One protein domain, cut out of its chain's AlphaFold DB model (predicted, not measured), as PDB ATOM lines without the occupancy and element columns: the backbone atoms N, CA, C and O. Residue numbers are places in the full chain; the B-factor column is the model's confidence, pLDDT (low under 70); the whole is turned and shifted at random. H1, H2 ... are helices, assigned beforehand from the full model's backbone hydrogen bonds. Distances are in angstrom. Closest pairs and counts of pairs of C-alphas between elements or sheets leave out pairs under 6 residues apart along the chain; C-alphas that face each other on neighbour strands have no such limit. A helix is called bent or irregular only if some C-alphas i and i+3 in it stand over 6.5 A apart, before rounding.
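AT A GLANCE: This is residues 123 to 231 of the 236 residues of an uncharacterized protein of Vibrio thalassae (UniProt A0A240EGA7). One helix, H4, runs through the middle of a compact body of helices, and H3 and H6 cross it on opposite sides, each nearly at right angles. H5 packs on the last residues of H4, 189 to 192, at a steep tilt, while H1 lies across H6; the short H2 comes between H1 and H3 along the chain and packs on H4 near residues 179 to 183. The printed part has 109 residues with six named helices, in the order H1, H2, H3, H4, H5, H6, and no named strand, and its class is all helix. The whole is compact, with a radius of gyration of the C-alphas of 13.2 A, and rounded, with spans of 36 by 33 by 26 A.

IN THESE COORDINATES: Find C-alpha 123 at (281.436, 667.131, 426.930); from there H1 runs through residues 123 to 138, 22.6 A from first to last C-alpha. After residues 139 to 143 you come to H2, residues 144 to 147, 4.8 A long. H3 follows at residues 153 to 165 and measures 18.4 A. Go on past residues 166 to 175 to C-alpha 176 at (304.064, 666.813, 408.680), where H4 begins; it holds residues 176 to 192, and at 17 residues and 25.0 A it is the longest helix. H5 takes residues 200 to 210, 16.0 A. H6 takes residues 215 to 230, 22.9 A, and ends at C-alpha 230 at (281.859, 672.434, 412.860). No helix is bent or irregular.

HOW THE PARTS SIT: Begin at H4, the hub, which touches four other helices: H2, H3, H5 and H6. Look at Ser 185 and Leu 218, whose C-alphas, 5.2 A apart, are the closest of H4 and H6; the two helices touch about perpendicular, at 82 degrees, and H6 does so with residues 215 to 222 alone. H3 touches H4 about perpendicular, at 77 degrees, with residues 158 to 163 of H3 and 186 to 190 of H4 alone, and here the closest C-alphas are those of Ile 159 and Ala 186, 5.8 A apart. At residues 189 to 192 alone H4 touches H5, at a steep tilt of 63 degrees, opposite ways; the closest C-alphas, of Leu 192 and Asn 205, are 5.3 A apart. H2 and H4 only just touch, with 3 pairs of C-alphas within 8 A, the closest being Phe 144 and Leu 183 at 6.0 A. Now move out to H1, which touches H6 about perpendicular, at 77 degrees, with the C-alphas of Ser 130 and Ala 225 closest at 4.6 A. H1 and H4 are close but not clearly touching, with the closest C-alphas, of Ile 133 and Leu 184, 7.8 A apart. H2 and H3 are near each other, with 5 pairs of C-alphas within 10 A. Among the pairs that stay apart are H1 and H3, H1 and H5, and H3 and H6. In the backbones of H1, H3 and H5 every O i to N i+4 pair is within hydrogen-bond range; in H4 it is 11 of 13 and in H6 11 of 12, while H2 is too short for such a pair.

THE WHOLE: The two C-alphas farthest apart are those of Ser 174 and Asn 198, at 39.5 A, while the first and last printed C-alphas, of Ala 123 and Gly 231, are 12.9 A apart. The printed part has no cut. The links from H1 to H2, H2 to H3 and H5 to H6 are tight, those from H3 to H4 and H4 to H5 are short, and no link is long. Check the B-factor column: the mean pLDDT of the printed part is 83.1, and 16 residues are under 70, namely 138 to 141, 146, 149 to 150, 172 to 177 and 229 to 231.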
ATOM      1  N   ALA A 123     281.920 666.046 427.783       84.44
ATOM      2  CA  ALA A 123     281.436 667.131 426.930       84.44
ATOM      3  C   ALA A 123     282.112 668.484 427.234       84.44
ATOM      4  O   ALA A 123     282.556 669.171 426.312       84.44
ATOM      5  N   ASP A 124     282.259 668.847 428.514       84.44
ATOM      6  CA  ASP A 124     282.942 670.088 428.911       84.44
ATOM      7  C   ASP A 124     284.417 670.077 428.501       84.44
ATOM      8  O   ASP A 124     284.959 671.086 428.043       84.44
ATOM      9  N   PHE A 125     285.069 668.921 428.652       88.06
ATOM     10  CA  PHE A 125     286.457 668.746 428.248       88.06
ATOM     11  C   PHE A 125     286.620 668.879 426.730       88.06
ATOM     12  O   PHE A 125     287.479 669.637 426.278       88.06
ATOM     13  N   LEU A 126     285.762 668.223 425.943       89.00
ATOM     14  CA  LEU A 126     285.763 668.319 424.481       89.00
ATOM     15  C   LEU A 126     285.503 669.751 423.995       89.00
ATOM     16  O   LEU A 126     286.148 670.194 423.047       89.00
ATOM     17  N   SER A 127     284.620 670.495 424.665       87.19
ATOM     18  CA  SER A 127     284.359 671.906 424.362       87.19
ATOM     19  C   SER A 127     285.605 672.777 424.574       87.19
ATOM     20  O   SER A 127     286.014 673.521 423.680       87.19
ATOM     21  N   LYS A 128     286.295 672.629 425.711       87.31
ATOM     22  CA  LYS A 128     287.545 673.365 425.974       87.31
ATOM     23  C   LYS A 128     288.675 672.953 425.042       87.31
ATOM     24  O   LYS A 128     289.417 673.809 424.567       87.31
ATOM     25  N   LEU A 129     288.796 671.658 424.761       90.50
ATOM     26  CA  LEU A 129     289.773 671.133 423.813       90.50
ATOM     27  C   LEU A 129     289.526 671.692 422.405       90.50
ATOM     28  O   LEU A 129     290.473 672.096 421.740       90.50
ATOM     29  N   SER A 130     288.265 671.782 421.980       90.31
ATOM     30  CA  SER A 130     287.859 672.380 420.704       90.31
ATOM     31  C   SER A 130     288.301 673.846 420.591       90.31
ATOM     32  O   SER A 130     288.963 674.215 419.616       90.31
ATOM     33  N   VAL A 131     288.043 674.659 421.624       88.31
ATOM     34  CA  VAL A 131     288.506 676.058 421.681       88.31
ATOM     35  C   VAL A 131     290.031 676.134 421.635       88.31
ATOM     36  O   VAL A 131     290.583 676.940 420.885       88.31
ATOM     37  N   HIS A 132     290.723 675.276 422.388       89.00
ATOM     38  CA  HIS A 132     292.185 675.227 422.408       89.00
ATOM     39  C   HIS A 132     292.760 674.915 421.024       89.00
ATOM     40  O   HIS A 132     293.630 675.640 420.546       89.00
ATOM     41  N   ILE A 133     292.233 673.896 420.341       89.31
ATOM     42  CA  ILE A 133     292.627 673.538 418.970       89.31
ATOM     43  C   ILE A 133     292.384 674.713 418.013       89.31
ATOM     44  O   ILE A 133     293.237 675.027 417.185       89.31
ATOM     45  N   GLU A 134     291.252 675.409 418.127       84.44
ATOM     46  CA  GLU A 134     290.972 676.558 417.266       84.44
ATOM     47  C   GLU A 134     291.927 677.738 417.519       84.44
ATOM     48  O   GLU A 134     292.335 678.411 416.567       84.44
ATOM     49  N   VAL A 135     292.340 677.971 418.770       75.19
ATOM     50  CA  VAL A 135     293.397 678.942 419.091       75.19
ATOM     51  C   VAL A 135     294.708 678.552 418.403       75.19
ATOM     52  O   VAL A 135     295.333 679.410 417.775       75.19
ATOM     53  N   LEU A 136     295.111 677.278 418.464       77.06
ATOM     54  CA  LEU A 136     296.329 676.793 417.804       77.06
ATOM     55  C   LEU A 136     296.283 677.013 416.289       77.06
ATOM     56  O   LEU A 136     297.218 677.585 415.728       77.06
ATOM     57  N   ASP A 137     295.170 676.672 415.640       75.88
ATOM     58  CA  ASP A 137     294.983 676.878 414.202       75.88
ATOM     59  C   ASP A 137     295.060 678.357 413.808       75.88
ATOM     60  O   ASP A 137     295.756 678.730 412.859       75.88
ATOM     61  N   LYS A 138     294.367 679.237 414.545       67.19
ATOM     62  CA  LYS A 138     294.377 680.681 414.258       67.19
ATOM     63  C   LYS A 138     295.759 681.299 414.455       67.19
ATOM     64  O   LYS A 138     296.082 682.263 413.759       67.19
ATOM     65  N   LEU A 139     296.570 680.737 415.350       62.94
ATOM     66  CA  LEU A 139     297.963 681.123 415.574       62.94
ATOM     67  C   LEU A 139     298.959 680.369 414.676       62.94
ATOM     68  O   LEU A 139     300.153 680.655 414.741       62.94
ATOM     69  N   SER A 140     298.486 679.458 413.817       65.56
ATOM     70  CA  SER A 140     299.320 678.620 412.940       65.56
ATOM     71  C   SER A 140     300.343 677.772 413.708       65.56
ATOM     72  O   SER A 140     301.484 677.607 413.285       65.56
ATOM     73  N   ILE A 141     299.931 677.234 414.856       68.88
ATOM     74  CA  ILE A 141     300.743 676.369 415.714       68.88
ATOM     75  C   ILE A 141     300.378 674.919 415.411       68.88
ATOM     76  O   ILE A 141     299.408 674.388 415.937       68.88
ATOM     77  N   HIS A 142     301.172 674.285 414.555       73.25
ATOM     78  CA  HIS A 142     300.911 672.933 414.044       73.25
ATOM     79  C   HIS A 142     302.032 671.930 414.369       73.25
ATOM     80  O   HIS A 142     302.094 670.855 413.786       73.25
ATOM     81  N   SER A 143     302.980 672.298 415.229       75.62
ATOM     82  CA  SER A 143     304.097 671.436 415.625       75.62
ATOM     83  C   SER A 143     304.446 671.648 417.084       75.62
ATOM     84  O   SER A 143     304.199 672.720 417.653       75.62
ATOM     85  N   PHE A 144     305.063 670.638 417.686       82.69
ATOM     86  CA  PHE A 144     305.479 670.732 419.072       82.69
ATOM     87  C   PHE A 144     306.573 671.788 419.278       82.69
ATOM     88  O   PHE A 144     306.534 672.545 420.250       82.69
ATOM     89  N   THR A 145     307.478 671.925 418.307       75.00
ATOM     90  CA  THR A 145     308.486 672.995 418.272       75.00
ATOM     91  C   THR A 145     307.860 674.392 418.389       75.00
ATOM     92  O   THR A 145     308.358 675.231 419.139       75.00
ATOM     93  N   LEU A 146     306.754 674.656 417.683       65.75
ATOM     94  CA  LEU A 146     306.039 675.934 417.791       65.75
ATOM     95  C   LEU A 146     305.265 676.042 419.109       65.75
ATOM     96  O   LEU A 146     305.260 677.105 419.732       65.75
ATOM     97  N   TYR A 147     304.647 674.946 419.548       74.38
ATOM     98  CA  TYR A 147     303.824 674.897 420.753       74.38
ATOM     99  C   TYR A 147     304.617 675.190 422.037       74.38
ATOM    100  O   TYR A 147     304.165 675.961 422.884       74.38
ATOM    101  N   LYS A 148     305.846 674.671 422.149       73.12
ATOM    102  CA  LYS A 148     306.778 674.945 423.260       73.12
ATOM    103  C   LYS A 148     306.996 676.434 423.535       73.12
ATOM    104  O   LYS A 148     307.190 676.824 424.681       73.12
ATOM    105  N   ASN A 149     306.935 677.275 422.502       66.69
ATOM    106  CA  ASN A 149     307.162 678.715 422.640       66.69
ATOM    107  C   ASN A 149     305.974 679.463 423.255       66.69
ATOM    108  O   ASN A 149     306.118 680.620 423.652       66.69
ATOM    109  N   VAL A 150     304.798 678.833 423.295       64.25
ATOM    110  CA  VAL A 150     303.550 679.460 423.743       64.25
ATOM    111  C   VAL A 150     302.941 678.772 424.953       64.25
ATOM    112  O   VAL A 150     301.859 679.155 425.364       64.25
ATOM    113  N   VAL A 151     303.595 677.771 425.534       73.00
ATOM    114  CA  VAL A 151     303.111 677.050 426.714       73.00
ATOM    115  C   VAL A 151     304.102 677.225 427.871       73.00
ATOM    116  O   VAL A 151     305.214 677.728 427.695       73.00
ATOM    117  N   SER A 152     303.699 676.890 429.096       78.00
ATOM    118  CA  SER A 152     304.629 676.899 430.227       78.00
ATOM    119  C   SER A 152     305.722 675.820 430.062       78.00
ATOM    120  O   SER A 152     305.419 674.749 429.536       78.00
ATOM    121  N   PRO A 153     306.963 676.050 430.547       78.00
ATOM    122  CA  PRO A 153     308.021 675.034 430.506       78.00
ATOM    123  C   PRO A 153     307.593 673.702 431.136       78.00
ATOM    124  O   PRO A 153     307.796 672.643 430.550       78.00
ATOM    125  N   GLN A 154     306.889 673.771 432.267       89.12
ATOM    126  CA  GLN A 154     306.339 672.596 432.939       89.12
ATOM    127  C   GLN A 154     305.383 671.811 432.026       89.12
ATOM    128  O   GLN A 154     305.506 670.601 431.884       89.12
ATOM    129  N   SER A 155     304.450 672.492 431.361       88.12
ATOM    130  CA  SER A 155     303.508 671.844 430.442       88.12
ATOM    131  C   SER A 155     304.203 671.221 429.231       88.12
ATOM    132  O   SER A 155     303.786 670.161 428.775       88.12
ATOM    133  N   SER A 156     305.259 671.850 428.701       86.75
ATOM    134  CA  SER A 156     306.041 671.240 427.620       86.75
ATOM    135  C   SER A 156     306.779 669.982 428.069       86.75
ATOM    136  O   SER A 156     306.778 669.003 427.327       86.75
ATOM    137  N   GLU A 157     307.348 669.978 429.276       94.06
ATOM    138  CA  GLU A 157     308.023 668.804 429.844       94.06
ATOM    139  C   GLU A 157     307.034 667.655 430.090       94.06
ATOM    140  O   GLU A 157     307.329 666.501 429.778       94.06
ATOM    141  N   GLU A 158     305.832 667.961 430.589       94.50
ATOM    142  CA  GLU A 158     304.756 666.978 430.768       94.50
ATOM    143  C   GLU A 158     304.363 666.322 429.433       94.50
ATOM    144  O   GLU A 158     304.202 665.102 429.371       94.50
ATOM    145  N   ILE A 159     304.268 667.107 428.353       94.38
ATOM    146  CA  ILE A 159     303.951 666.608 427.004       94.38
ATOM    147  C   ILE A 159     305.065 665.716 426.456       94.38
ATOM    148  O   ILE A 159     304.769 664.644 425.931       94.38
ATOM    149  N   GLU A 160     306.330 666.122 426.582       94.75
ATOM    150  CA  GLU A 160     307.470 665.303 426.139       94.75
ATOM    151  C   GLU A 160     307.523 663.977 426.871       94.75
ATOM    152  O   GLU A 160     307.702 662.928 426.251       94.75
ATOM    153  N   LYS A 161     307.341 664.025 428.191       95.44
ATOM    154  CA  LYS A 161     307.359 662.839 429.033       95.44
ATOM    155  C   LYS A 161     306.238 661.882 428.644       95.44
ATOM    156  O   LYS A 161     306.513 660.712 428.394       95.44
ATOM    157  N   PHE A 162     305.007 662.379 428.523       95.12
ATOM    158  CA  PHE A 162     303.872 661.557 428.108       95.12
ATOM    159  C   PHE A 162     304.093 660.948 426.718       95.12
ATOM    160  O   PHE A 162     303.874 659.755 426.510       95.12
ATOM    161  N   ALA A 163     304.563 661.750 425.759       93.38
ATOM    162  CA  ALA A 163     304.812 661.283 424.403       93.38
ATOM    163  C   ALA A 163     305.899 660.198 424.354       93.38
ATOM    164  O   ALA A 163     305.722 659.188 423.673       93.38
ATOM    165  N   ALA A 164     306.980 660.356 425.124       93.31
ATOM    166  CA  ALA A 164     308.032 659.353 425.244       93.31
ATOM    167  C   ALA A 164     307.519 658.047 425.876       93.31
ATOM    168  O   ALA A 164     307.786 656.968 425.349       93.31
ATOM    169  N   GLU A 165     306.744 658.138 426.961       94.25
ATOM    170  CA  GLU A 165     306.151 656.986 427.656       94.25
ATOM    171  C   GLU A 165     305.155 656.210 426.782       94.25
ATOM    172  O   GLU A 165     305.041 654.992 426.907       94.25
ATOM    173  N   LYS A 166     304.435 656.907 425.894       93.19
ATOM    174  CA  LYS A 166     303.383 656.340 425.033       93.19
ATOM    175  C   LYS A 166     303.799 656.139 423.576       93.19
ATOM    176  O   LYS A 166     302.947 655.882 422.722       93.19
ATOM    177  N   HIS A 167     305.094 656.263 423.282       90.69
ATOM    178  CA  HIS A 167     305.667 656.120 421.940       90.69
ATOM    179  C   HIS A 167     304.958 656.984 420.872       90.69
ATOM    180  O   HIS A 167     304.687 656.541 419.750       90.69
ATOM    181  N   ILE A 168     304.639 658.231 421.227       90.25
ATOM    182  CA  ILE A 168     304.072 659.245 420.333       90.25
ATOM    183  C   ILE A 168     305.219 660.111 419.804       90.25
ATOM    184  O   ILE A 168     305.951 660.724 420.574       90.25
ATOM    185  N   ASP A 169     305.370 660.171 418.482       89.19
ATOM    186  CA  ASP A 169     306.404 660.983 417.833       89.19
ATOM    187  C   ASP A 169     305.902 662.418 417.614       89.19
ATOM    188  O   ASP A 169     304.969 662.638 416.840       89.19
ATOM    189  N   LEU A 170     306.482 663.385 418.327       86.25
ATOM    190  CA  LEU A 170     306.049 664.790 418.303       86.25
ATOM    191  C   LEU A 170     306.619 665.597 417.127       86.25
ATOM    192  O   LEU A 170     306.066 666.647 416.809       86.25
ATOM    193  N   ASP A 171     307.697 665.125 416.497       73.88
ATOM    194  CA  ASP A 171     308.366 665.795 415.376       73.88
ATOM    195  C   ASP A 171     308.837 664.727 414.364       73.88
ATOM    196  O   ASP A 171     310.038 664.468 414.196       73.88
ATOM    197  N   SER A 172     307.887 664.074 413.683       64.19
ATOM    198  CA  SER A 172     308.219 663.031 412.718       64.19
ATOM    199  C   SER A 172     308.786 663.659 411.444       64.19
ATOM    200  O   SER A 172     308.154 664.436 410.732       64.19
ATOM    201  N   ARG A 173     309.999 663.256 411.060       58.53
ATOM    202  CA  ARG A 173     310.640 663.736 409.817       58.53
ATOM    203  C   ARG A 173     309.961 663.237 408.534       58.53
ATOM    204  O   ARG A 173     310.449 663.519 407.443       58.53
ATOM    205  N   SER A 174     308.900 662.440 408.657       53.19
ATOM    206  CA  SER A 174     308.345 661.641 407.565       53.19
ATOM    207  C   SER A 174     307.019 662.175 407.026       53.19
ATOM    208  O   SER A 174     306.815 662.115 405.815       53.19
ATOM    209  N   ILE A 175     306.129 662.712 407.876       59.34
ATOM    210  CA  ILE A 175     304.799 663.187 407.461       59.34
ATOM    211  C   ILE A 175     304.346 664.366 408.358       59.34
ATOM    212  O   ILE A 175     303.838 664.127 409.452       59.34
ATOM    213  N   PRO A 176     304.416 665.627 407.884       56.38
ATOM    214  CA  PRO A 176     304.064 666.813 408.680       56.38
ATOM    215  C   PRO A 176     302.624 666.840 409.219       56.38
ATOM    216  O   PRO A 176     302.352 667.449 410.249       56.38
ATOM    217  N   SER A 177     301.673 666.185 408.540       59.50
ATOM    218  CA  SER A 177     300.280 666.107 409.005       59.50
ATOM    219  C   SER A 177     300.100 665.201 410.227       59.50
ATOM    220  O   SER A 177     299.149 665.389 410.984       59.50
ATOM    221  N   ASN A 178     301.004 664.239 410.443       73.50
ATOM    222  CA  ASN A 178     300.983 663.393 411.637       73.50
ATOM    223  C   ASN A 178     301.495 664.137 412.869       73.50
ATOM    224  O   ASN A 178     301.017 663.871 413.968       73.50
ATOM    225  N   ASP A 179     302.409 665.089 412.694       79.25
ATOM    226  CA  ASP A 179     303.015 665.821 413.808       79.25
ATOM    227  C   ASP A 179     301.963 666.637 414.567       79.25
ATOM    228  O   ASP A 179     301.940 666.643 415.799       79.25
ATOM    229  N   TYR A 180     301.020 667.254 413.844       85.75
ATOM    230  CA  TYR A 180     299.945 668.011 414.482       85.75
ATOM    231  C   TYR A 180     298.977 667.106 415.253       85.75
ATOM    232  O   TYR A 180     298.667 667.380 416.410       85.75
ATOM    233  N   LEU A 181     298.545 665.985 414.667       87.94
ATOM    234  CA  LEU A 181     297.676 665.022 415.359       87.94
ATOM    235  C   LEU A 181     298.366 664.390 416.574       87.94
ATOM    236  O   LEU A 181     297.730 664.190 417.612       87.94
ATOM    237  N   ASN A 182     299.665 664.111 416.478       90.06
ATOM    238  CA  ASN A 182     300.460 663.589 417.584       90.06
ATOM    239  C   ASN A 182     300.608 664.619 418.709       90.06
ATOM    240  O   ASN A 182     300.435 664.260 419.874       90.06
ATOM    241  N   LEU A 183     300.831 665.897 418.374       91.25
ATOM    242  CA  LEU A 183     300.802 666.993 419.341       91.25
ATOM    243  C   LEU A 183     299.454 667.055 420.068       91.25
ATOM    244  O   LEU A 183     299.422 667.052 421.297       91.25
ATOM    245  N   LEU A 184     298.343 667.087 419.324       92.62
ATOM    246  CA  LEU A 184     297.005 667.151 419.917       92.62
ATOM    247  C   LEU A 184     296.732 665.943 420.821       92.62
ATOM    248  O   LEU A 184     296.186 666.095 421.910       92.62
ATOM    249  N   SER A 185     297.182 664.758 420.419       92.75
ATOM    250  CA  SER A 185     297.033 663.532 421.209       92.75
ATOM    251  C   SER A 185     297.832 663.565 422.503       92.75
ATOM    252  O   SER A 185     297.326 663.158 423.546       92.75
ATOM    253  N   ALA A 186     299.060 664.080 422.463       94.00
ATOM    254  CA  ALA A 186     299.869 664.242 423.662       94.00
ATOM    255  C   ALA A 186     299.265 665.289 424.614       94.00
ATOM    256  O   ALA A 186     299.234 665.061 425.821       94.00
ATOM    257  N   ILE A 187     298.697 666.385 424.086       94.00
ATOM    258  CA  ILE A 187     297.937 667.368 424.881       94.00
ATOM    259  C   ILE A 187     296.747 666.697 425.580       94.00
ATOM    260  O   ILE A 187     296.563 666.892 426.781       94.00
ATOM    261  N   VAL A 188     295.963 665.885 424.860       93.88
ATOM    262  CA  VAL A 188     294.836 665.133 425.442       93.88
ATOM    263  C   VAL A 188     295.320 664.168 426.519       93.88
ATOM    264  O   VAL A 188     294.733 664.115 427.594       93.88
ATOM    265  N   GLY A 189     296.407 663.444 426.268       93.38
ATOM    266  CA  GLY A 189     296.988 662.512 427.229       93.38
ATOM    267  C   GLY A 189     297.407 663.174 428.541       93.38
ATOM    268  O   GLY A 189     297.012 662.720 429.614       93.38
ATOM    269  N   VAL A 190     298.134 664.293 428.463       93.75
ATOM    270  CA  VAL A 190     298.528 665.085 429.644       93.75
ATOM    271  C   VAL A 190     297.318 665.692 430.354       93.75
ATOM    272  O   VAL A 190     297.309 665.823 431.578       93.75
ATOM    273  N   ALA A 191     296.282 666.081 429.613       91.50
ATOM    274  CA  ALA A 191     295.050 666.561 430.222       91.50
ATOM    275  C   ALA A 191     294.344 665.443 431.003       91.50
ATOM    276  O   ALA A 191     294.008 665.637 432.169       91.50
ATOM    277  N   LEU A 192     294.175 664.266 430.393       90.69
ATOM    278  CA  LEU A 192     293.542 663.097 431.008       90.69
ATOM    279  C   LEU A 192     294.313 662.588 432.229       90.69
ATOM    280  O   LEU A 192     293.684 662.184 433.203       90.69
ATOM    281  N   SER A 193     295.648 662.680 432.242       90.56
ATOM    282  CA  SER A 193     296.452 662.261 433.401       90.56
ATOM    283  C   SER A 193     296.188 663.086 434.664       90.56
ATOM    284  O   SER A 193     296.624 662.704 435.747       90.56
ATOM    285  N   LYS A 194     295.486 664.220 434.537       88.25
ATOM    286  CA  LYS A 194     295.058 665.090 435.641       88.25
ATOM    287  C   LYS A 194     293.592 664.861 436.035       88.25
ATOM    288  O   LYS A 194     293.049 665.610 436.844       88.25
ATOM    289  N   ALA A 195     292.908 663.879 435.447       86.69
ATOM    290  CA  ALA A 195     291.517 663.574 435.765       86.69
ATOM    291  C   ALA A 195     291.397 662.822 437.096       86.69
ATOM    292  O   ALA A 195     292.187 661.924 437.391       86.69
ATOM    293  N   ASP A 196     290.374 663.155 437.885       83.75
ATOM    294  CA  ASP A 196     290.030 662.379 439.079       83.75
ATOM    295  C   ASP A 196     289.589 660.975 438.656       83.75
ATOM    296  O   ASP A 196     288.651 660.821 437.871       83.75
ATOM    297  N   SER A 197     290.244 659.957 439.219       84.31
ATOM    298  CA  SER A 197     289.965 658.530 439.019       84.31
ATOM    299  C   SER A 197     288.491 658.121 439.164       84.31
ATOM    300  O   SER A 197     288.084 657.126 438.569       84.31
ATOM    301  N   ASN A 198     287.685 658.882 439.912       83.75
ATOM    302  CA  ASN A 198     286.260 658.608 440.128       83.75
ATOM    303  C   ASN A 198     285.339 659.212 439.053       83.75
ATOM    304  O   ASN A 198     284.122 659.049 439.124       83.75
ATOM    305  N   THR A 199     285.894 659.928 438.076       84.69
ATOM    306  CA  THR A 199     285.141 660.548 436.978       84.69
ATOM    307  C   THR A 199     285.205 659.705 435.709       84.69
ATOM    308  O   THR A 199     286.095 658.874 435.545       84.69
ATOM    309  N   GLU A 200     284.290 659.965 434.772       85.81
ATOM    310  CA  GLU A 200     284.318 659.389 433.418       85.81
ATOM    311  C   GLU A 200     285.694 659.581 432.750       85.81
ATOM    312  O   GLU A 200     286.288 658.634 432.241       85.81
ATOM    313  N   LEU A 201     286.264 660.787 432.841       87.56
ATOM    314  CA  LEU A 201     287.591 661.098 432.301       87.56
ATOM    315  C   LEU A 201     288.716 660.342 433.028       87.56
ATOM    316  O   LEU A 201     289.704 659.967 432.400       87.56
ATOM    317  N   GLY A 202     288.561 660.077 434.329       86.88
ATOM    318  CA  GLY A 202     289.492 659.259 435.107       86.88
ATOM    319  C   GLY A 202     289.477 657.786 434.707       86.88
ATOM    320  O   GLY A 202     290.533 657.162 434.620       86.88
ATOM    321  N   GLN A 203     288.300 657.237 434.399       87.94
ATOM    322  CA  GLN A 203     288.171 655.874 433.876       87.94
ATOM    323  C   GLN A 203     288.874 655.740 432.520       87.94
ATOM    324  O   GLN A 203     289.675 654.827 432.333       87.94
ATOM    325  N   ILE A 204     288.674 656.709 431.625       89.25
ATOM    326  CA  ILE A 204     289.351 656.761 430.321       89.25
ATOM    327  C   ILE A 204     290.866 656.920 430.496       89.25
ATOM    328  O   ILE A 204     291.646 656.252 429.818       89.25
ATOM    329  N   ASN A 205     291.312 657.755 431.439       90.88
ATOM    330  CA  ASN A 205     292.732 657.883 431.759       90.88
ATOM    331  C   ASN A 205     293.348 656.549 432.216       90.88
ATOM    332  O   ASN A 205     294.475 656.233 431.831       90.88
ATOM    333  N   ASN A 206     292.623 655.740 432.995       89.81
ATOM    334  CA  ASN A 206     293.100 654.416 433.401       89.81
ATOM    335  C   ASN A 206     293.306 653.499 432.186       89.81
ATOM    336  O   ASN A 206     294.331 652.823 432.101       89.81
ATOM    337  N   GLU A 207     292.393 653.521 431.214       89.50
ATOM    338  CA  GLU A 207     292.541 652.762 429.965       89.50
ATOM    339  C   GLU A 207     293.764 653.227 429.160       89.50
ATOM    340  O   GLU A 207     294.617 652.415 428.796       89.50
ATOM    341  N   VAL A 208     293.913 654.541 428.961       90.50
ATOM    342  CA  VAL A 208     295.072 655.152 428.281       90.50
ATOM    343  C   VAL A 208     296.383 654.792 428.989       90.50
ATOM    344  O   VAL A 208     297.400 654.521 428.342       90.50
ATOM    345  N   SER A 209     296.372 654.751 430.320       89.31
ATOM    346  CA  SER A 209     297.538 654.432 431.144       89.31
ATOM    347  C   SER A 209     297.996 652.985 430.969       89.31
ATOM    348  O   SER A 209     299.202 652.746 430.914       89.31
ATOM    349  N   LEU A 210     297.063 652.045 430.805       90.38
ATOM    350  CA  LEU A 210     297.349 650.620 430.598       90.38
ATOM    351  C   LEU A 210     297.817 650.296 429.172       90.38
ATOM    352  O   LEU A 210     298.464 649.271 428.955       90.38
ATOM    353  N   MET A 211     297.524 651.162 428.199       88.19
ATOM    354  CA  MET A 211     297.928 650.962 426.809       88.19
ATOM    355  C   MET A 211     299.331 651.533 426.535       88.19
ATOM    356  O   MET A 211     299.579 652.707 426.826       88.19
ATOM    357  N   PRO A 212     300.250 650.759 425.928       83.69
ATOM    358  CA  PRO A 212     301.564 651.267 425.528       83.69
ATOM    359  C   PRO A 212     301.467 652.262 424.362       83.69
ATOM    360  O   PRO A 212     302.273 653.181 424.278       83.69
ATOM    361  N   THR A 213     300.460 652.115 423.494       89.00
ATOM    362  CA  THR A 213     300.211 652.997 422.343       89.00
ATOM    363  C   THR A 213     298.721 653.366 422.250       89.00
ATOM    364  O   THR A 213     297.993 652.782 421.448       89.00
ATOM    365  N   PRO A 214     298.235 654.330 423.051       88.81
ATOM    366  CA  PRO A 214     296.813 654.687 423.162       88.81
ATOM    367  C   PRO A 214     296.289 655.550 421.995       88.81
ATOM    368  O   PRO A 214     295.356 656.334 422.175       88.81
ATOM    369  N   LYS A 215     296.896 655.460 420.802       85.00
ATOM    370  CA  LYS A 215     296.630 656.383 419.683       85.00
ATOM    371  C   LYS A 215     295.155 656.433 419.297       85.00
ATOM    372  O   LYS A 215     294.636 657.527 419.135       85.00
ATOM    373  N   ASP A 216     294.478 655.291 419.225       85.44
ATOM    374  CA  ASP A 216     293.082 655.231 418.775       85.44
ATOM    375  C   ASP A 216     292.127 655.967 419.727       85.44
ATOM    376  O   ASP A 216     291.270 656.735 419.285       85.44
ATOM    377  N   ILE A 217     292.321 655.807 421.044       88.00
ATOM    378  CA  ILE A 217     291.521 656.504 422.062       88.00
ATOM    379  C   ILE A 217     291.782 658.010 421.987       88.00
ATOM    380  O   ILE A 217     290.844 658.804 421.912       88.00
ATOM    381  N   LEU A 218     293.052 658.419 421.953       90.00
ATOM    382  CA  LEU A 218     293.417 659.837 421.906       90.00
ATOM    383  C   LEU A 218     292.942 660.500 420.603       90.00
ATOM    384  O   LEU A 218     292.415 661.611 420.632       90.00
ATOM    385  N   TYR A 219     293.050 659.807 419.467       89.31
ATOM    386  CA  TYR A 219     292.575 660.291 418.170       89.31
ATOM    387  C   TYR A 219     291.053 660.425 418.136       89.31
ATOM    388  O   TYR A 219     290.552 661.359 417.510       89.31
ATOM    389  N   SER A 220     290.312 659.560 418.833       88.38
ATOM    390  CA  SER A 220     288.858 659.696 418.984       88.38
ATOM    391  C   SER A 220     288.478 661.004 419.689       88.38
ATOM    392  O   SER A 220     287.605 661.738 419.216       88.38
ATOM    393  N   PHE A 221     289.197 661.373 420.755       87.81
ATOM    394  CA  PHE A 221     289.009 662.656 421.444       87.81
ATOM    395  C   PHE A 221     289.334 663.851 420.550       87.81
ATOM    396  O   PHE A 221     288.545 664.792 420.460       87.81
ATOM    397  N   VAL A 222     290.475 663.802 419.857       88.44
ATOM    398  CA  VAL A 222     290.883 664.862 418.925       88.44
ATOM    399  C   VAL A 222     289.851 665.021 417.808       88.44
ATOM    400  O   VAL A 222     289.419 666.136 417.525       88.44
ATOM    401  N   SER A 223     289.389 663.915 417.223       87.62
ATOM    402  CA  SER A 223     288.377 663.915 416.162       87.62
ATOM    403  C   SER A 223     287.038 664.471 416.646       87.62
ATOM    404  O   SER A 223     286.421 665.272 415.950       87.62
ATOM    405  N   SER A 224     286.615 664.109 417.859       87.25
ATOM    406  CA  SER A 224     285.376 664.610 418.463       87.25
ATOM    407  C   SER A 224     285.444 666.114 418.739       87.25
ATOM    408  O   SER A 224     284.502 666.844 418.436       87.25
ATOM    409  N   ALA A 225     286.578 666.608 419.242       86.75
ATOM    410  CA  ALA A 225     286.788 668.038 419.450       86.75
ATOM    411  C   ALA A 225     286.840 668.815 418.124       86.75
ATOM    412  O   ALA A 225     286.267 669.898 418.020       86.75
ATOM    413  N   LEU A 226     287.466 668.252 417.085       85.44
ATOM    414  CA  LEU A 226     287.460 668.829 415.737       85.44
ATOM    415  C   LEU A 226     286.048 668.867 415.136       85.44
ATOM    416  O   LEU A 226     285.667 669.879 414.554       85.44
ATOM    417  N   ALA A 227     285.248 667.813 415.312       82.94
ATOM    418  CA  ALA A 227     283.858 667.779 414.860       82.94
ATOM    419  C   ALA A 227     282.998 668.835 415.576       82.94
ATOM    420  O   ALA A 227     282.211 669.529 414.930       82.94
ATOM    421  N   ALA A 228     283.211 669.038 416.880       75.31
ATOM    422  CA  ALA A 228     282.516 670.061 417.662       75.31
ATOM    423  C   ALA A 228     282.770 671.496 417.154       75.31
ATOM    424  O   ALA A 228     281.899 672.350 417.297       75.31
ATOM    425  N   ARG A 229     283.908 671.771 416.492       68.62
ATOM    426  CA  ARG A 229     284.178 673.077 415.846       68.62
ATOM    427  C   ARG A 229     283.244 673.373 414.676       68.62
ATOM    428  O   ARG A 229     282.983 674.533 414.375       68.62
ATOM    429  N   HIS A 230     282.762 672.331 414.006       54.81
ATOM    430  CA  HIS A 230     281.859 672.434 412.860       54.81
ATOM    431  C   HIS A 230     280.379 672.287 413.261       54.81
ATOM    432  O   HIS A 230     279.493 672.507 412.439       54.81
ATOM    433  N   GLY A 231     280.115 671.963 414.532       42.66
ATOM    434  CA  GLY A 231     278.822 671.563 415.090       42.66
ATOM    435  C   GLY A 231     277.986 672.677 415.718       42.66
ATOM    436  O   GLY A 231     277.299 672.435 416.701       42.66
TER     437      GLY A 231